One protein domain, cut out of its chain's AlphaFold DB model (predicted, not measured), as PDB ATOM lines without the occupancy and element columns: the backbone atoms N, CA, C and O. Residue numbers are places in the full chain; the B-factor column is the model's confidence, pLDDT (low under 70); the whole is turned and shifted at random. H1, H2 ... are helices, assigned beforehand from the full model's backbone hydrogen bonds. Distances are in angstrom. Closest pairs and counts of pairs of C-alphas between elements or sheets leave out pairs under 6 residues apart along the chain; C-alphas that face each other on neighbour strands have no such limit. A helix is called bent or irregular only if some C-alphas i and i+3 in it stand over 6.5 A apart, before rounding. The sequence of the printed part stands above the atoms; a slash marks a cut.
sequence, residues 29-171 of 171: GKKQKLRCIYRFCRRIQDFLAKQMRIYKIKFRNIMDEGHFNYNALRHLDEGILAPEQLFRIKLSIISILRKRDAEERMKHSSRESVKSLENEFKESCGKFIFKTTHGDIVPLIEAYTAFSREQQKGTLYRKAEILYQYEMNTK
ATOM      1  N   GLY A  29     236.458  76.564 107.104       93.69
ATOM      2  CA  GLY A  29     237.307  77.716 107.435       93.69
ATOM      3  C   GLY A  29     236.565  79.064 107.423       93.69
ATOM      4  O   GLY A  29     236.881  79.954 108.211       93.69
ATOM      5  N   LYS A  30     235.542  79.227 106.570       93.81
ATOM      6  CA  LYS A  30     234.665  80.413 106.570       93.81
ATOM      7  C   LYS A  30     233.660  80.369 107.722       93.81
ATOM      8  O   LYS A  30     233.430  81.399 108.350       93.81
ATOM      9  N   LYS A  31     233.120  79.194 108.048       94.94
ATOM     10  CA  LYS A  31     232.249  79.008 109.221       94.94
ATOM     11  C   LYS A  31     232.977  79.339 110.524       94.94
ATOM     12  O   LYS A  31     232.445  80.086 111.338       94.94
ATOM     13  N   GLN A  32     234.229  78.908 110.688       94.00
ATOM     14  CA  GLN A  32     235.045  79.263 111.859       94.00
ATOM     15  C   GLN A  32     235.226  80.779 112.014       94.00
ATOM     16  O   GLN A  32     235.112  81.315 113.117       94.00
ATOM     17  N   LYS A  33     235.416  81.498 110.904       94.88
ATOM     18  CA  LYS A  33     235.496  82.965 110.896       94.88
ATOM     19  C   LYS A  33     234.167  83.627 111.277       94.88
ATOM     20  O   LYS A  33     234.171  84.561 112.074       94.88
ATOM     21  N   LEU A  34     233.031  83.110 110.798       94.25
ATOM     22  CA  LEU A  34     231.707  83.569 111.244       94.25
ATOM     23  C   LEU A  34     231.501  83.343 112.748       94.25
ATOM     24  O   LEU A  34     231.030  84.247 113.437       94.25
ATOM     25  N   ARG A  35     231.919  82.187 113.284       92.75
ATOM     26  CA  ARG A  35     231.878  81.914 114.733       92.75
ATOM     27  C   ARG A  35     232.755  82.887 115.519       92.75
ATOM     28  O   ARG A  35     232.342  83.345 116.582       92.75
ATOM     29  N   CYS A  36     233.941  83.219 115.008       91.69
ATOM     30  CA  CYS A  36     234.828  84.215 115.612       91.69
ATOM     31  C   CYS A  36     234.137  85.587 115.711       91.69
ATOM     32  O   CYS A  36     234.055  86.156 116.803       91.69
ATOM     33  N   ILE A  37     233.544  86.062 114.610       91.94
ATOM     34  CA  ILE A  37     232.798  87.330 114.563       91.94
ATOM     35  C   ILE A  37     231.615  87.308 115.533       91.94
ATOM     36  O   ILE A  37     231.446  88.253 116.307       91.94
ATOM     37  N   TYR A  38     230.831  86.225 115.533       91.75
ATOM     38  CA  TYR A  38     229.695  86.073 116.441       91.75
ATOM     39  C   TYR A  38     230.130  86.188 117.902       91.75
ATOM     40  O   TYR A  38     229.603  87.013 118.648       91.75
ATOM     41  N   ARG A  39     231.138  85.405 118.308       89.81
ATOM     42  CA  ARG A  39     231.655  85.405 119.685       89.81
ATOM     43  C   ARG A  39     232.166  86.781 120.094       89.81
ATOM     44  O   ARG A  39     231.910  87.207 121.218       89.81
ATOM     45  N   PHE A  40     232.868  87.475 119.204       90.06
ATOM     46  CA  PHE A  40     233.385  88.810 119.480       90.06
ATOM     47  C   PHE A  40     232.262  89.830 119.701       90.06
ATOM     48  O   PHE A  40     232.231  90.494 120.740       90.06
ATOM     49  N   CYS A  41     231.311  89.912 118.766       89.69
ATOM     50  CA  CYS A  41     230.190  90.847 118.863       89.69
ATOM     51  C   CYS A  41     229.344  90.552 120.107       89.69
ATOM     52  O   CYS A  41     229.031  91.465 120.872       89.69
ATOM     53  N   ARG A  42     229.066  89.268 120.374       89.62
ATOM     54  CA  ARG A  42     228.300  88.842 121.547       89.62
ATOM     55  C   ARG A  42     228.991  89.212 122.862       89.62
ATOM     56  O   ARG A  42     228.343  89.780 123.735       89.62
ATOM     57  N   ARG A  43     230.307  88.994 122.992       90.38
ATOM     58  CA  ARG A  43     231.070  89.387 124.196       90.38
ATOM     59  C   ARG A  43     230.986  90.890 124.474       90.38
ATOM     60  O   ARG A  43     230.798  91.283 125.624       90.38
ATOM     61  N   ILE A  44     231.127  91.732 123.445       90.69
ATOM     62  CA  ILE A  44     230.998  93.192 123.596       90.69
ATOM     63  C   ILE A  44     229.574  93.558 124.014       90.69
ATOM     64  O   ILE A  44     229.388  94.355 124.934       90.69
ATOM     65  N   GLN A  45     228.576  92.971 123.360       90.19
ATOM     66  CA  GLN A  45     227.167  93.205 123.656       90.19
ATOM     67  C   GLN A  45     226.827  92.857 125.110       90.19
ATOM     68  O   GLN A  45     226.272  93.691 125.824       90.19
ATOM     69  N   ASP A  46     227.238  91.676 125.580       91.00
ATOM     70  CA  ASP A  46     227.018  91.223 126.956       91.00
ATOM     71  C   ASP A  46     227.718  92.137 127.974       91.00
ATOM     72  O   ASP A  46     227.156  92.458 129.029       91.00
ATOM     73  N   PHE A  47     228.929  92.609 127.651       93.56
ATOM     74  CA  PHE A  47     229.631  93.599 128.462       93.56
ATOM     75  C   PHE A  47     228.832  94.903 128.564       93.56
ATOM     76  O   PHE A  47     228.567  95.358 129.678       93.56
ATOM     77  N   LEU A  48     228.396  95.483 127.443       92.56
ATOM     78  CA  LEU A  48     227.622  96.728 127.440       92.56
ATOM     79  C   LEU A  48     226.289  96.568 128.184       92.56
ATOM     80  O   LEU A  48     225.945  97.420 129.003       92.56
ATOM     81  N   ALA A  49     225.591  95.446 128.003       90.44
ATOM     82  CA  ALA A  49     224.367  95.132 128.736       90.44
ATOM     83  C   ALA A  49     224.609  95.007 130.253       90.44
ATOM     84  O   ALA A  49     223.778  95.411 131.072       90.44
ATOM     85  N   LYS A  50     225.759  94.467 130.674       93.31
ATOM     86  CA  LYS A  50     226.165  94.460 132.089       93.31
ATOM     87  C   LYS A  50     226.427  95.875 132.609       93.31
ATOM     88  O   LYS A  50     225.958  96.201 133.696       93.31
ATOM     89  N   GLN A  51     227.116  96.721 131.845       94.44
ATOM     90  CA  GLN A  51     227.373  98.113 132.234       94.44
ATOM     91  C   GLN A  51     226.069  98.906 132.369       94.44
ATOM     92  O   GLN A  51     225.868  99.593 133.365       94.44
ATOM     93  N   MET A  52     225.131  98.738 131.434       92.56
ATOM     94  CA  MET A  52     223.801  99.347 131.532       92.56
ATOM     95  C   MET A  52     223.087  98.965 132.832       92.56
ATOM     96  O   MET A  52     222.517  99.833 133.490       92.56
ATOM     97  N   ARG A  53     223.167  97.693 133.250       92.38
ATOM     98  CA  ARG A  53     222.609  97.234 134.533       92.38
ATOM     99  C   ARG A  53     223.292  97.892 135.733       92.38
ATOM    100  O   ARG A  53     222.590  98.405 136.599       92.38
ATOM    101  N   ILE A  54     224.628  97.927 135.759       94.69
ATOM    102  CA  ILE A  54     225.420  98.555 136.838       94.69
ATOM    103  C   ILE A  54     225.017 100.021 137.021       94.69
ATOM    104  O   ILE A  54     224.726 100.455 138.133       94.69
ATOM    105  N   TYR A  55     224.920 100.765 135.921       94.56
ATOM    106  CA  TYR A  55     224.583 102.186 135.951       94.56
ATOM    107  C   TYR A  55     223.079 102.473 135.898       94.56
ATOM    108  O   TYR A  55     222.686 103.630 135.753       94.56
ATOM    109  N   LYS A  56     222.210 101.458 136.002       94.56
ATOM    110  CA  LYS A  56     220.745 101.615 135.924       94.56
ATOM    111  C   LYS A  56     220.303 102.422 134.686       94.56
ATOM    112  O   LYS A  56     219.444 103.301 134.766       94.56
ATOM    113  N   ILE A  57     220.934 102.170 133.543       91.81
ATOM    114  CA  ILE A  57     220.573 102.751 132.247       91.81
ATOM    115  C   ILE A  57     219.550 101.824 131.595       91.81
ATOM    116  O   ILE A  57     219.833 100.653 131.341       91.81
ATOM    117  N   LYS A  58     218.346 102.337 131.336       88.62
ATOM    118  CA  LYS A  58     217.285 101.570 130.678       88.62
ATOM    119  C   LYS A  58     217.480 101.607 129.164       88.62
ATOM    120  O   LYS A  58     218.012 102.573 128.624       88.62
ATOM    121  N   PHE A  59     216.955 100.602 128.465       81.25
ATOM    122  CA  PHE A  59     216.971 100.551 126.997       81.25
ATOM    123  C   PHE A  59     216.411 101.818 126.343       81.25
ATOM    124  O   PHE A  59     216.985 102.308 125.378       81.25
ATOM    125  N   ARG A  60     215.346 102.398 126.910       83.56
ATOM    126  CA  ARG A  60     214.770 103.654 126.413       83.56
ATOM    127  C   ARG A  60     215.766 104.813 126.428       83.56
ATOM    128  O   ARG A  60     215.817 105.562 125.469       83.56
ATOM    129  N   ASN A  61     216.624 104.898 127.448       85.56
ATOM    130  CA  ASN A  61     217.661 105.929 127.487       85.56
ATOM    131  C   ASN A  61     218.644 105.782 126.317       85.56
ATOM    132  O   ASN A  61     219.070 106.777 125.751       85.56
ATOM    133  N   ILE A  62     218.985 104.543 125.944       87.31
ATOM    134  CA  ILE A  62     219.853 104.269 124.793       87.31
ATOM    135  C   ILE A  62     219.136 104.554 123.472       87.31
ATOM    136  O   ILE A  62     219.771 105.069 122.560       87.31
ATOM    137  N   MET A  63     217.835 104.259 123.362       83.12
ATOM    138  CA  MET A  63     217.042 104.630 122.181       83.12
ATOM    139  C   MET A  63     217.088 106.132 121.931       83.12
ATOM    140  O   MET A  63     217.409 106.550 120.818       83.12
ATOM    141  N   ASP A  64     216.802 106.907 122.976       82.88
ATOM    142  CA  ASP A  64     216.682 108.357 122.894       82.88
ATOM    143  C   ASP A  64     218.049 109.003 122.617       82.88
ATOM    144  O   ASP A  64     218.172 109.832 121.720       82.88
ATOM    145  N   GLU A  65     219.096 108.581 123.334       85.19
ATOM    146  CA  GLU A  65     220.438 109.165 123.208       85.19
ATOM    147  C   GLU A  65     221.186 108.693 121.951       85.19
ATOM    148  O   GLU A  65     221.952 109.442 121.351       85.19
ATOM    149  N   GLY A  66     220.995 107.434 121.558       78.19
ATOM    150  CA  GLY A  66     221.693 106.812 120.431       78.19
ATOM    151  C   GLY A  66     220.952 106.910 119.102       78.19
ATOM    152  O   GLY A  66     221.462 106.414 118.094       78.19
ATOM    153  N   HIS A  67     219.756 107.508 119.100       79.56
ATOM    154  CA  HIS A  67     218.851 107.591 117.952       79.56
ATOM    155  C   HIS A  67     218.617 106.229 117.282       79.56
ATOM    156  O   HIS A  67     218.667 106.083 116.057       79.56
ATOM    157  N   PHE A  68     218.389 105.199 118.096       78.44
ATOM    158  CA  PHE A  68     218.068 103.869 117.593       78.44
ATOM    159  C   PHE A  68     216.577 103.758 117.278       78.44
ATOM    160  O   PHE A  68     215.726 104.166 118.065       78.44
ATOM    161  N   ASN A  69     216.250 103.107 116.161       71.31
ATOM    162  CA  ASN A  69     214.899 102.598 115.952       71.31
ATOM    163  C   ASN A  69     214.634 101.457 116.956       71.31
ATOM    164  O   ASN A  69     215.520 100.635 117.196       71.31
ATOM    165  N   TYR A  70     213.416 101.376 117.495       64.31
ATOM    166  CA  TYR A  70     212.954 100.318 118.400       64.31
ATOM    167  C   TYR A  70     213.325  98.906 117.907       64.31
ATOM    168  O   TYR A  70     213.828  98.085 118.674       64.31
ATOM    169  N   ASN A  71     213.184  98.650 116.600       64.19
ATOM    170  CA  ASN A  71     213.522  97.353 116.001       64.19
ATOM    171  C   ASN A  71     215.026  97.026 116.067       64.19
ATOM    172  O   ASN A  71     215.390  95.861 116.172       64.19
ATOM    173  N   ALA A  72     215.906  98.032 116.047       60.91
ATOM    174  CA  ALA A  72     217.354  97.824 116.057       60.91
ATOM    175  C   ALA A  72     217.881  97.354 117.424       60.91
ATOM    176  O   ALA A  72     218.908  96.685 117.482       60.91
ATOM    177  N   LEU A  73     217.184  97.680 118.519       61.75
ATOM    178  CA  LEU A  73     217.591  97.302 119.878       61.75
ATOM    179  C   LEU A  73     216.913  96.031 120.389       61.75
ATOM    180  O   LEU A  73     217.425  95.429 121.326       61.75
ATOM    181  N   ARG A  74     215.828  95.570 119.753       59.28
ATOM    182  CA  ARG A  74     215.221  94.260 120.051       59.28
ATOM    183  C   ARG A  74     216.209  93.095 119.835       59.28
ATOM    184  O   ARG A  74     216.154  92.094 120.540       59.28
ATOM    185  N   HIS A  75     217.191  93.276 118.950       59.84
ATOM    186  CA  HIS A  75     218.288  92.328 118.723       59.84
ATOM    187  C   HIS A  75     219.341  92.267 119.846       59.84
ATOM    188  O   HIS A  75     220.228  91.418 119.783       59.84
ATOM    189  N   LEU A  76     219.262  93.115 120.885       58.97
ATOM    190  CA  LEU A  76     220.152  92.991 122.048       58.97
ATOM    191  C   LEU A  76     219.942  91.675 122.811       58.97
ATOM    192  O   LEU A  76     220.903  91.142 123.372       58.97
ATOM    193  N   ASP A  77     218.726  91.130 122.767       58.97
ATOM    194  CA  ASP A  77     218.384  89.874 123.435       58.97
ATOM    195  C   ASP A  77     218.309  88.691 122.454       58.97
ATOM    196  O   ASP A  77     218.688  87.580 122.813       58.97
ATOM    197  N   GLU A  78     217.903  88.927 121.202       65.44
ATOM    198  CA  GLU A  78     217.593  87.865 120.227       65.44
ATOM    199  C   GLU A  78     218.757  87.529 119.257       65.44
ATOM    200  O   GLU A  78     218.686  86.519 118.556       65.44
ATOM    201  N   GLY A  79     219.831  88.338 119.221       75.62
ATOM    202  CA  GLY A  79     220.885  88.235 118.200       75.62
ATOM    203  C   GLY A  79     222.235  88.876 118.546       75.62
ATOM    204  O   GLY A  79     222.562  89.112 119.716       75.62
ATOM    205  N   ILE A  80     223.032  89.154 117.505       86.50
ATOM    206  CA  ILE A  80     224.253  89.973 117.594       86.50
ATOM    207  C   ILE A  80     224.083  91.296 116.850       86.50
ATOM    208  O   ILE A  80     223.588  91.344 115.725       86.50
ATOM    209  N   LEU A  81     224.549  92.375 117.467       86.00
ATOM    210  CA  LEU A  81     224.632  93.681 116.828       86.00
ATOM    211  C   LEU A  81     225.934  93.853 116.047       86.00
ATOM    212  O   LEU A  81     226.986  93.325 116.419       86.00
ATOM    213  N   ALA A  82     225.868  94.675 115.001       85.06
ATOM    214  CA  ALA A  82     227.051  95.111 114.274       85.06
ATOM    215  C   ALA A  82     227.957  95.991 115.173       85.06
ATOM    216  O   ALA A  82     227.445  96.734 116.021       85.06
ATOM    217  N   PRO A  83     229.290  95.986 114.990       86.50
ATOM    218  CA  PRO A  83     230.246  96.826 115.711       86.50
ATOM    219  C   PRO A  83     229.873  98.305 115.727       86.50
ATOM    220  O   PRO A  83     230.047  98.966 116.746       86.50
ATOM    221  N   GLU A  84     229.306  98.827 114.641       86.81
ATOM    222  CA  GLU A  84     228.866 100.217 114.544       86.81
ATOM    223  C   GLU A  84     227.704 100.501 115.504       86.81
ATOM    224  O   GLU A  84     227.658 101.556 116.138       86.81
ATOM    225  N   GLN A  85     226.777  99.552 115.656       87.12
ATOM    226  CA  GLN A  85     225.674  99.655 116.613       87.12
ATOM    227  C   GLN A  85     226.191  99.526 118.050       87.12
ATOM    228  O   GLN A  85     225.836 100.339 118.901       87.12
ATOM    229  N   LEU A  86     227.089  98.573 118.314       89.62
ATOM    230  CA  LEU A  86     227.744  98.416 119.619       89.62
ATOM    231  C   LEU A  86     228.518  99.682 120.020       89.62
ATOM    232  O   LEU A  86     228.460 100.124 121.169       89.62
ATOM    233  N   PHE A  87     229.196 100.314 119.060       90.56
ATOM    234  CA  PHE A  87     229.898 101.576 119.265       90.56
ATOM    235  C   PHE A  87     228.936 102.721 119.598       90.56
ATOM    236  O   PHE A  87     229.176 103.462 120.551       90.56
ATOM    237  N   ARG A  88     227.804 102.830 118.891       90.12
ATOM    238  CA  ARG A  88     226.759 103.814 119.217       90.12
ATOM    239  C   ARG A  88     226.174 103.605 120.617       90.12
ATOM    240  O   ARG A  88     225.992 104.586 121.336       90.12
ATOM    241  N   ILE A  89     225.952 102.360 121.051       91.31
ATOM    242  CA  ILE A  89     225.518 102.062 122.431       91.31
ATOM    243  C   ILE A  89     226.567 102.551 123.433       91.31
ATOM    244  O   ILE A  89     226.228 103.246 124.389       91.31
ATOM    245  N   LYS A  90     227.851 102.247 123.198       94.12
ATOM    246  CA  LYS A  90     228.953 102.718 124.050       94.12
ATOM    247  C   LYS A  90     228.966 104.247 124.167       94.12
ATOM    248  O   LYS A  90     229.090 104.761 125.276       94.12
ATOM    249  N   LEU A  91     228.827 104.969 123.053       94.19
ATOM    250  CA  LEU A  91     228.774 106.436 123.055       94.19
ATOM    251  C   LEU A  91     227.548 106.973 123.803       94.19
ATOM    252  O   LEU A  91     227.670 107.930 124.563       94.19
ATOM    253  N   SER A  92     226.398 106.318 123.649       94.25
ATOM    254  CA  SER A  92     225.161 106.677 124.352       94.25
ATOM    255  C   SER A  92     225.326 106.543 125.868       94.25
ATOM    256  O   SER A  92     224.973 107.454 126.612       94.25
ATOM    257  N   ILE A  93     225.940 105.448 126.337       95.00
ATOM    258  CA  ILE A  93     226.259 105.254 127.761       95.00
ATOM    259  C   ILE A  93     227.167 106.380 128.263       95.00
ATOM    260  O   ILE A  93     226.870 106.978 129.294       95.00
ATOM    261  N   ILE A  94     228.236 106.711 127.528       95.31
ATOM    262  CA  ILE A  94     229.148 107.808 127.895       95.31
ATOM    263  C   ILE A  94     228.386 109.128 128.028       95.31
ATOM    264  O   ILE A  94     228.559 109.825 129.024       95.31
ATOM    265  N   SER A  95     227.530 109.458 127.057       95.38
ATOM    266  CA  SER A  95     226.755 110.702 127.077       95.38
ATOM    267  C   SER A  95     225.810 110.769 128.282       95.38
ATOM    268  O   SER A  95     225.800 111.761 129.011       95.38
ATOM    269  N   ILE A  96     225.081 109.683 128.565       95.19
ATOM    270  CA  ILE A  96     224.173 109.595 129.720       95.19
ATOM    271  C   ILE A  96     224.937 109.772 131.036       95.19
ATOM    272  O   ILE A  96     224.503 110.528 131.904       95.19
ATOM    273  N   LEU A  97     226.073 109.087 131.198       95.12
ATOM    274  CA  LEU A  97     226.882 109.189 132.413       95.12
ATOM    275  C   LEU A  97     227.482 110.586 132.580       95.12
ATOM    276  O   LEU A  97     227.482 111.110 133.688       95.12
ATOM    277  N   ARG A  98     227.907 111.225 131.485       94.06
ATOM    278  CA  ARG A  98     228.395 112.607 131.506       94.06
ATOM    279  C   ARG A  98     227.323 113.593 131.966       94.06
ATOM    280  O   ARG A  98     227.627 114.479 132.764       94.06
ATOM    281  N   LYS A  99     226.083 113.449 131.480       93.19
ATOM    282  CA  LYS A  99     224.945 114.283 131.910       93.19
ATOM    283  C   LYS A  99     224.697 114.133 133.413       93.19
ATOM    284  O   LYS A  99     224.608 115.135 134.113       93.19
ATOM    285  N   ARG A 100     224.711 112.898 133.926       92.19
ATOM    286  CA  ARG A 100     224.569 112.618 135.367       92.19
ATOM    287  C   ARG A 100     225.717 113.190 136.200       92.19
ATOM    288  O   ARG A 100     225.465 113.812 137.222       92.19
ATOM    289  N   ASP A 101     226.961 113.041 135.743       90.19
ATOM    290  CA  ASP A 101     228.125 113.647 136.403       90.19
ATOM    291  C   ASP A 101     227.990 115.181 136.478       90.19
ATOM    292  O   ASP A 101     228.391 115.791 137.468       90.19
ATOM    293  N   ALA A 102     227.440 115.825 135.443       88.75
ATOM    294  CA  ALA A 102     227.195 117.267 135.447       88.75
ATOM    295  C   ALA A 102     226.082 117.664 136.432       88.75
ATOM    296  O   ALA A 102     226.271 118.603 137.202       88.75
ATOM    297  N   GLU A 103     224.965 116.933 136.447       89.12
ATOM    298  CA  GLU A 103     223.859 117.148 137.390       89.12
ATOM    299  C   GLU A 103     224.312 117.014 138.851       89.12
ATOM    300  O   GLU A 103     223.969 117.855 139.681       89.12
ATOM    301  N   GLU A 104     225.120 116.002 139.176       85.25
ATOM    302  CA  GLU A 104     225.634 115.803 140.538       85.25
ATOM    303  C   GLU A 104     226.609 116.907 140.967       85.25
ATOM    304  O   GLU A 104     226.532 117.400 142.093       85.25
ATOM    305  N   ARG A 105     227.473 117.388 140.061       82.50
ATOM    306  CA  ARG A 105     228.354 118.534 140.355       82.50
ATOM    307  C   ARG A 105     227.581 119.823 140.623       82.50
ATOM    308  O   ARG A 105     228.024 120.625 141.437       82.50
ATOM    309  N   MET A 106     226.442 120.036 139.959       81.56
ATOM    310  CA  MET A 106     225.599 121.209 140.221       81.56
ATOM    311  C   MET A 106     224.922 121.144 141.597       81.56
ATOM    312  O   MET A 106     224.707 122.184 142.211       81.56
ATOM    313  N   LYS A 107     224.603 119.942 142.096       80.94
ATOM    314  CA  LYS A 107     223.985 119.743 143.421       80.94
ATOM    315  C   LYS A 107     224.983 119.896 144.568       80.94
ATOM    316  O   LYS A 107     224.621 120.391 145.631       80.94
ATOM    317  N   HIS A 108     226.230 119.480 144.362       69.19
ATOM    318  CA  HIS A 108     227.275 119.499 145.382       69.19
ATOM    319  C   HIS A 108     228.277 120.628 145.103       69.19
ATOM    320  O   HIS A 108     229.342 120.413 144.531       69.19
ATOM    321  N   SER A 109     227.942 121.856 145.522       57.53
ATOM    322  CA  SER A 109     228.766 123.057 145.290       57.53
ATOM    323  C   SER A 109     230.041 123.144 146.149       57.53
ATOM    324  O   SER A 109     230.759 124.141 146.075       57.53
ATOM    325  N   SER A 110     230.345 122.143 146.983       57.88
ATOM    326  CA  SER A 110     231.475 122.180 147.918       57.88
ATOM    327  C   SER A 110     232.373 120.942 147.823       57.88
ATOM    328  O   SER A 110     232.017 119.877 148.312       57.88
ATOM    329  N   ARG A 111     233.561 121.148 147.236       54.03
ATOM    330  CA  ARG A 111     234.897 120.554 147.503       54.03
ATOM    331  C   ARG A 111     235.107 119.044 147.730       54.03
ATOM    332  O   ARG A 111     236.269 118.661 147.825       54.03
ATOM    333  N   GLU A 112     234.100 118.181 147.739       57.00
ATOM    334  CA  GLU A 112     234.326 116.730 147.699       57.00
ATOM    335  C   GLU A 112     234.423 116.255 146.247       57.00
ATOM    336  O   GLU A 112     233.583 116.573 145.402       57.00
ATOM    337  N   SER A 113     235.494 115.526 145.927       61.66
ATOM    338  CA  SER A 113     235.710 114.975 144.593       61.66
ATOM    339  C   SER A 113     234.660 113.901 144.302       61.66
ATOM    340  O   SER A 113     234.826 112.722 144.605       61.66
ATOM    341  N   VAL A 114     233.550 114.305 143.684       66.94
ATOM    342  CA  VAL A 114     232.546 113.355 143.197       66.94
ATOM    343  C   VAL A 114     233.211 112.450 142.159       66.94
ATOM    344  O   VAL A 114     233.689 112.909 141.115       66.94
ATOM    345  N   LYS A 115     233.271 111.151 142.463       79.62
ATOM    346  CA  LYS A 115     233.814 110.131 141.565       79.62
ATOM    347  C   LYS A 115     233.015 110.141 140.258       79.62
ATOM    348  O   LYS A 115     231.807 109.936 140.266       79.62
ATOM    349  N   SER A 116     233.698 110.377 139.138       88.25
ATOM    350  CA  SER A 116     233.062 110.450 137.817       88.25
ATOM    351  C   SER A 116     232.627 109.068 137.336       88.25
ATOM    352  O   SER A 116     233.462 108.178 137.132       88.25
ATOM    353  N   LEU A 117     231.324 108.913 137.096       92.38
ATOM    354  CA  LEU A 117     230.754 107.701 136.516       92.38
ATOM    355  C   LEU A 117     231.238 107.506 135.074       92.38
ATOM    356  O   LEU A 117     231.495 106.375 134.660       92.38
ATOM    357  N   GLU A 118     231.409 108.600 134.315       94.12
ATOM    358  CA  GLU A 118     231.962 108.552 132.956       94.12
ATOM    359  C   GLU A 118     233.368 107.933 132.951       94.12
ATOM    360  O   GLU A 118     233.653 107.045 132.140       94.12
ATOM    361  N   ASN A 119     234.247 108.381 133.851       93.19
ATOM    362  CA  ASN A 119     235.619 107.878 133.919       93.19
ATOM    363  C   ASN A 119     235.667 106.417 134.375       93.19
ATOM    364  O   ASN A 119     236.366 105.617 133.753       93.19
ATOM    365  N   GLU A 120     234.865 106.037 135.371       94.56
ATOM    366  CA  GLU A 120     234.772 104.642 135.815       94.56
ATOM    367  C   GLU A 120     234.337 103.707 134.674       94.56
ATOM    368  O   GLU A 120     234.931 102.644 134.458       94.56
ATOM    369  N   PHE A 121     233.348 104.123 133.878       96.00
ATOM    370  CA  PHE A 121     232.911 103.356 132.715       96.00
ATOM    371  C   PHE A 121     234.009 103.247 131.647       96.00
ATOM    372  O   PHE A 121     234.227 102.164 131.091       96.00
ATOM    373  N   LYS A 122     234.726 104.342 131.357       94.00
ATOM    374  CA  LYS A 122     235.844 104.338 130.395       94.00
ATOM    375  C   LYS A 122     236.967 103.405 130.835       94.00
ATOM    376  O   LYS A 122     237.461 102.637 130.009       94.00
ATOM    377  N   GLU A 123     237.327 103.413 132.115       94.50
ATOM    378  CA  GLU A 123     238.309 102.481 132.673       94.50
ATOM    379  C   GLU A 123     237.842 101.027 132.549       94.50
ATOM    380  O   GLU A 123     238.616 100.155 132.144       94.50
ATOM    381  N   SER A 124     236.565 100.758 132.843       94.19
ATOM    382  CA  SER A 124     235.969  99.430 132.675       94.19
ATOM    383  C   SER A 124     236.046  98.958 131.219       94.19
ATOM    384  O   SER A 124     236.454  97.826 130.949       94.19
ATOM    385  N   CYS A 125     235.739  99.847 130.267       92.81
ATOM    386  CA  CYS A 125     235.892  99.582 128.837       92.81
ATOM    387  C   CYS A 125     237.348  99.294 128.458       92.81
ATOM    388  O   CYS A 125     237.597  98.357 127.704       92.81
ATOM    389  N   GLY A 126     238.305 100.072 128.972       90.44
ATOM    390  CA  GLY A 126     239.732  99.866 128.716       90.44
ATOM    391  C   GLY A 126     240.201  98.488 129.186       90.44
ATOM    392  O   GLY A 126     240.795  97.738 128.413       90.44
ATOM    393  N   LYS A 127     239.838  98.103 130.418       91.44
ATOM    394  CA  LYS A 127     240.132  96.773 130.979       91.44
ATOM    395  C   LYS A 127     239.489  95.653 130.161       91.44
ATOM    396  O   LYS A 127     240.114  94.618 129.943       91.44
ATOM    397  N   PHE A 128     238.248  95.843 129.714       91.12
ATOM    398  CA  PHE A 128     237.555  94.868 128.877       91.12
ATOM    399  C   PHE A 128     238.237  94.701 127.515       91.12
ATOM    400  O   PHE A 128     238.541  93.575 127.133       91.12
ATOM    401  N   ILE A 129     238.532  95.799 126.811       85.69
ATOM    402  CA  ILE A 129     239.213  95.758 125.510       85.69
ATOM    403  C   ILE A 129     240.550  95.041 125.657       85.69
ATOM    404  O   ILE A 129     240.766  94.062 124.956       85.69
ATOM    405  N   PHE A 130     241.374  95.437 126.629       83.62
ATOM    406  CA  PHE A 130     242.675  94.815 126.870       83.62
ATOM    407  C   PHE A 130     242.579  93.292 127.043       83.62
ATOM    408  O   PHE A 130     243.334  92.553 126.414       83.62
ATOM    409  N   LYS A 131     241.603  92.813 127.830       83.94
ATOM    410  CA  LYS A 131     241.334  91.373 128.000       83.94
ATOM    411  C   LYS A 131     240.880  90.698 126.709       83.94
ATOM    412  O   LYS A 131     241.256  89.563 126.452       83.94
ATOM    413  N   THR A 132     240.061  91.378 125.913       76.44
ATOM    414  CA  THR A 132     239.481  90.813 124.686       76.44
ATOM    415  C   THR A 132     240.495  90.783 123.539       76.44
ATOM    416  O   THR A 132     240.390  89.947 122.650       76.44
ATOM    417  N   THR A 133     241.494  91.669 123.556       69.62
ATOM    418  CA  THR A 133     242.524  91.769 122.514       69.62
ATOM    419  C   THR A 133     243.776  90.933 122.795       69.62
ATOM    420  O   THR A 133     244.590  90.771 121.893       69.62
ATOM    421  N   HIS A 134     243.941  90.367 123.997       67.38
ATOM    422  CA  HIS A 134     245.148  89.635 124.435       67.38
ATOM    423  C   HIS A 134     245.297  88.192 123.890       67.38
ATOM    424  O   HIS A 134     245.855  87.325 124.551       67.38
ATOM    425  N   GLY A 135     244.827  87.924 122.668       62.59
ATOM    426  CA  GLY A 135     245.002  86.621 122.003       62.59
ATOM    427  C   GLY A 135     244.082  86.395 120.801       62.59
ATOM    428  O   GLY A 135     244.440  85.671 119.879       62.59
ATOM    429  N   ASP A 136     242.937  87.084 120.760       65.06
ATOM    430  CA  ASP A 136     241.881  86.848 119.762       65.06
ATOM    431  C   ASP A 136     241.870  87.877 118.609       65.06
ATOM    432  O   ASP A 136     241.027  87.797 117.713       65.06
ATOM    433  N   ILE A 137     242.781  88.862 118.600       81.19
ATOM    434  CA  ILE A 137     242.699  89.979 117.642       81.19
ATOM    435  C   ILE A 137     243.108  89.593 116.215       81.19
ATOM    436  O   ILE A 137     242.459  90.027 115.267       81.19
ATOM    437  N   VAL A 138     244.131  88.747 116.046       85.00
ATOM    438  CA  VAL A 138     244.593  88.310 114.715       85.00
ATOM    439  C   VAL A 138     243.525  87.459 114.009       85.00
ATOM    440  O   VAL A 138     243.119  87.841 112.910       85.00
ATOM    441  N   PRO A 139     242.953  86.406 114.636       87.00
ATOM    442  CA  PRO A 139     241.855  85.647 114.032       87.00
ATOM    443  C   PRO A 139     240.637  86.507 113.680       87.00
ATOM    444  O   PRO A 139     239.971  86.271 112.672       87.00
ATOM    445  N   LEU A 140     240.343  87.524 114.494       88.56
ATOM    446  CA  LEU A 140     239.234  88.436 114.242       88.56
ATOM    447  C   LEU A 140     239.491  89.342 113.030       88.56
ATOM    448  O   LEU A 140     238.594  89.525 112.205       88.56
ATOM    449  N   ILE A 141     240.703  89.889 112.895       88.94
ATOM    450  CA  ILE A 141     241.104  90.685 111.724       88.94
ATOM    451  C   ILE A 141     241.023  89.833 110.453       88.94
ATOM    452  O   ILE A 141     240.459  90.271 109.447       88.94
ATOM    453  N   GLU A 142     241.521  88.597 110.499       91.38
ATOM    454  CA  GLU A 142     241.419  87.659 109.379       91.38
ATOM    455  C   GLU A 142     239.964  87.333 109.029       91.38
ATOM    456  O   GLU A 142     239.611  87.231 107.849       91.38
ATOM    457  N   ALA A 143     239.104  87.180 110.040       91.38
ATOM    458  CA  ALA A 143     237.686  86.922 109.847       91.38
ATOM    459  C   ALA A 143     236.988  88.096 109.149       91.38
ATOM    460  O   ALA A 143     236.317  87.876 108.140       91.38
ATOM    461  N   TYR A 144     237.185  89.332 109.618       91.06
ATOM    462  CA  TYR A 144     236.626  90.515 108.956       91.06
ATOM    463  C   TYR A 144     237.158  90.678 107.530       91.06
ATOM    464  O   TYR A 144     236.382  90.909 106.604       91.06
ATOM    465  N   THR A 145     238.458  90.465 107.321       91.94
ATOM    466  CA  THR A 145     239.079  90.554 105.990       91.94
ATOM    467  C   THR A 145     238.465  89.549 105.011       91.94
ATOM    468  O   THR A 145     238.157  89.900 103.869       91.94
ATOM    469  N   ALA A 146     238.205  88.316 105.460       91.19
ATOM    470  CA  ALA A 146     237.607  87.263 104.638       91.19
ATOM    471  C   ALA A 146     236.152  87.535 104.212       91.19
ATOM    472  O   ALA A 146     235.670  86.890 103.278       91.19
ATOM    473  N   PHE A 147     235.470  88.462 104.887       90.62
ATOM    474  CA  PHE A 147     234.072  88.823 104.654       90.62
ATOM    475  C   PHE A 147     233.883  90.325 104.387       90.62
ATOM    476  O   PHE A 147     232.804  90.872 104.610       90.62
ATOM    477  N   SER A 148     234.920  91.010 103.900       87.00
ATOM    478  CA  SER A 148     234.897  92.463 103.680       87.00
ATOM    479  C   SER A 148     233.750  92.915 102.763       87.00
ATOM    480  O   SER A 148     233.094  93.924 103.027       87.00
ATOM    481  N   ARG A 149     233.433  92.136 101.719       83.00
ATOM    482  CA  ARG A 149     232.293  92.407 100.824       83.00
ATOM    483  C   ARG A 149     230.951  92.228 101.537       83.00
ATOM    484  O   ARG A 149     230.042  93.034 101.355       83.00
ATOM    485  N   GLU A 150     230.798  91.184 102.343       84.56
ATOM    486  CA  GLU A 150     229.597  90.943 103.145       84.56
ATOM    487  C   GLU A 150     229.395  92.006 104.225       84.56
ATOM    488  O   GLU A 150     228.247  92.355 104.514       84.56
ATOM    489  N   GLN A 151     230.490  92.530 104.784       79.19
ATOM    490  CA  GLN A 151     230.489  93.650 105.720       79.19
ATOM    491  C   GLN A 151     229.959  94.919 105.048       79.19
ATOM    492  O   GLN A 151     229.027  95.526 105.565       79.19
ATOM    493  N   GLN A 152     230.468  95.270 103.861       75.56
ATOM    494  CA  GLN A 152     229.975  96.419 103.083       75.56
ATOM    495  C   GLN A 152     228.484  96.303 102.743       75.56
ATOM    496  O   GLN A 152     227.763  97.295 102.746       75.56
ATOM    497  N   LYS A 153     228.006  95.081 102.480       80.50
ATOM    498  CA  LYS A 153     226.593  94.802 102.187       80.50
ATOM    499  C   LYS A 153     225.711  94.675 103.436       80.50
ATOM    500  O   LYS A 153     224.520  94.422 103.295       80.50
ATOM    501  N   GLY A 154     226.270  94.775 104.646       78.81
ATOM    502  CA  GLY A 154     225.524  94.632 105.904       78.81
ATOM    503  C   GLY A 154     225.001  93.215 106.191       78.81
ATOM    504  O   GLY A 154     224.184  93.031 107.084       78.81
ATOM    505  N   THR A 155     225.464  92.199 105.458       84.69
ATOM    506  CA  THR A 155     224.955  90.811 105.568       84.69
ATOM    507  C   THR A 155     225.779  89.928 106.503       84.69
ATOM    508  O   THR A 155     225.342  88.842 106.880       84.69
ATOM    509  N   LEU A 156     226.977  90.378 106.882       89.75
ATOM    510  CA  LEU A 156     227.939  89.588 107.651       89.75
ATOM    511  C   LEU A 156     227.376  89.102 108.992       89.75
ATOM    512  O   LEU A 156     227.410  87.908 109.286       89.75
ATOM    513  N   TYR A 157     226.828  90.018 109.787       89.25
ATOM    514  CA  TYR A 157     226.334  89.707 111.129       89.25
ATOM    515  C   TYR A 157     225.108  88.794 111.083       89.25
ATOM    516  O   TYR A 157     225.007  87.882 111.898       89.25
ATOM    517  N   ARG A 158     224.255  88.940 110.058       87.75
ATOM    518  CA  ARG A 158     223.140  88.017 109.809       87.75
ATOM    519  C   ARG A 158     223.635  86.605 109.499       87.75
ATOM    520  O   ARG A 158     223.139  85.652 110.080       87.75
ATOM    521  N   LYS A 159     224.653  86.449 108.646       91.44
ATOM    522  CA  LYS A 159     225.246  85.128 108.357       91.44
ATOM    523  C   LYS A 159     225.858  84.483 109.602       91.44
ATOM    524  O   LYS A 159     225.721  83.279 109.799       91.44
ATOM    525  N   ALA A 160     226.525  85.279 110.437       91.31
ATOM    526  CA  ALA A 160     227.103  84.804 111.690       91.31
ATOM    527  C   ALA A 160     226.023  84.369 112.697       91.31
ATOM    528  O   ALA A 160     226.169  83.332 113.341       91.31
ATOM    529  N   GLU A 161     224.929  85.125 112.795       89.56
ATOM    530  CA  GLU A 161     223.759  84.792 113.613       89.56
ATOM    531  C   GLU A 161     223.070  83.506 113.140       89.56
ATOM    532  O   GLU A 161     222.835  82.616 113.953       89.56
ATOM    533  N   ILE A 162     222.816  83.371 111.832       90.31
ATOM    534  CA  ILE A 162     222.193  82.178 111.235       90.31
ATOM    535  C   ILE A 162     222.985  80.919 111.577       90.31
ATOM    536  O   ILE A 162     222.408  79.934 112.037       90.31
ATOM    537  N   LEU A 163     224.307  80.955 111.375       92.56
ATOM    538  CA  LEU A 163     225.168  79.813 111.670       92.56
ATOM    539  C   LEU A 163     225.065  79.414 113.145       92.56
ATOM    540  O   LEU A 163     224.921  78.236 113.456       92.56
ATOM    541  N   TYR A 164     225.119  80.395 114.047       90.31
ATOM    542  CA  TYR A 164     225.040  80.142 115.480       90.31
ATOM    543  C   TYR A 164     223.683  79.563 115.895       90.31
ATOM    544  O   TYR A 164     223.642  78.576 116.623       90.31
ATOM    545  N   GLN A 165     222.580  80.155 115.430       87.94
ATOM    546  CA  GLN A 165     221.230  79.684 115.751       87.94
ATOM    547  C   GLN A 165     221.013  78.250 115.265       87.94
ATOM    548  O   GLN A 165     220.496  77.427 116.016       87.94
ATOM    549  N   TYR A 166     221.463  77.931 114.047       89.25
ATOM    550  CA  TYR A 166     221.410  76.567 113.531       89.25
ATOM    551  C   TYR A 166     222.193  75.605 114.434       89.25
ATOM    552  O   TYR A 166     221.640  74.625 114.916       89.25
ATOM    553  N   GLU A 167     223.448  75.929 114.751       88.19
ATOM    554  CA  GLU A 167     224.306  75.082 115.589       88.19
ATOM    555  C   GLU A 167     223.798  74.879 117.020       88.19
ATOM    556  O   GLU A 167     224.165  73.885 117.642       88.19
ATOM    557  N   MET A 168     223.016  75.815 117.563       85.19
ATOM    558  CA  MET A 168     222.414  75.681 118.893       85.19
ATOM    559  C   MET A 168     221.107  74.893 118.874       85.19
ATOM    560  O   MET A 168     220.815  74.210 119.847       85.19
ATOM    561  N   ASN A 169     220.344  74.959 117.783       81.69
ATOM    562  CA  ASN A 169     219.073  74.244 117.652       81.69
ATOM    563  C   ASN A 169     219.243  72.786 117.196       81.69
ATOM    564  O   ASN A 169     218.312  71.998 117.326       81.69
ATOM    565  N   THR A 170     220.403  72.423 116.640       75.00
ATOM    566  CA  THR A 170     220.714  71.050 116.203       75.00
ATOM    567  C   THR A 170     221.660  70.297 117.147       75.00
ATOM    568  O   THR A 170     222.225  69.279 116.744       75.00
ATOM    569  N   LYS A 171     221.899  70.813 118.356       54.88
ATOM    570  CA  LYS A 171     222.676  70.161 119.423       54.88
ATOM    571  C   LYS A 171     221.757  69.674 120.525       54.88
ATOM    572  O   LYS A 171     222.085  68.609 121.087       54.88
TER     573      LYS A 171
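What this domain is: This is residues 29 to 171 of the 171 residues of an uncharacterized protein of Prevotella copri (UniProt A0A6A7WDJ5). This is a loose, elongated bundle of three long helical parts: H1 and H4 run the same way but are shifted along each other, and H5a folds back beside H4 as the second leg of a hairpin whose tip, residues 106 to 112, sticks out. Near the first end of H1, H5b and H7 pack across it, with little H6 between them along the chain, while H2 packs across H4 and is followed by the poorly formed H3. The printed part has 143 residues with seven named helices, H1 to H7 in order, and no named strand; its class is all helix. It is only just loose, close to compact, with a radius of gyration of the C-alphas of 17.7 A, and spans 60 by 34 by 31 A.

Where its parts are: Find C-alpha 29 at (237.307, 77.716, 107.435); from there H1 runs 37.9 A through residues 29 to 54. Next come H2, residues 59 to 66, and H3, residues 70 to 78. H4, residues 83 to 107, is 36.5 A long and starts at C-alpha 83, (230.246, 96.826, 115.711). H5, residues 117 to 146, was assigned as one helix by its hydrogen bonds but is bent: C-alphas 135 and 138 are 7.5 A apart. Its arm H5a, residues 117 to 135, is 29.3 A long and irregular, with C-alphas 132 and 135 7.4 A apart; H5b is residues 138 to 146. After H6, residues 148 to 152, H7 runs 20.3 A through residues 156 to 169, ending at C-alpha 169, (219.073, 74.244, 117.652).

How they stand to each other: Start at the bundle of H1, H4 and H5a, helices side by side. Residues 41 to 52 of H1 touch H4 at a shallow tilt of 14 degrees, the same way; the closest C-alphas, of Gln 45 and Leu 86, are 6.6 A apart. H4 and H5a form a helical hairpin at 28 degrees, closest at the C-alphas of Leu 97 and Glu 118, 5.1 A. H5b stands about perpendicular to H5a, at 85 degrees, and touches H1 at the C-alphas of Lys 33 and Ala 143, 4.6 A. H7 touches H1 about perpendicular, at 89 degrees, with the C-alphas of Leu 34 and Ala 160 closest at 4.8 A. H2 touches H4 about perpendicular, at 85 degrees, closest at the C-alphas of Gly 66 and Ser 92, 5.2 A; H2 and H3 only just touch, with 3 pairs of C-alphas within 8 A, closest at those of Met 63 and Tyr 70, 7.0 A. In H1, H2, H4, H5b, H6 and H7 every O i to N i+4 pair is within hydrogen-bond range; H5a has 14 of 15, and H3 has 1 of 5, beside 2 of 6 O i to N i+3 pairs.

The domain as a whole: Look from Ser 110 to Thr 170 for the two C-alphas farthest apart, 61.1 A. The printed part has no cut and no long link. Residues 106 to 112 and 166 to 171 stand free. The mean pLDDT of the printed part is 84.8, and it is under 70 at residues 70 to 78, 108 to 114, 133 to 136 and 171.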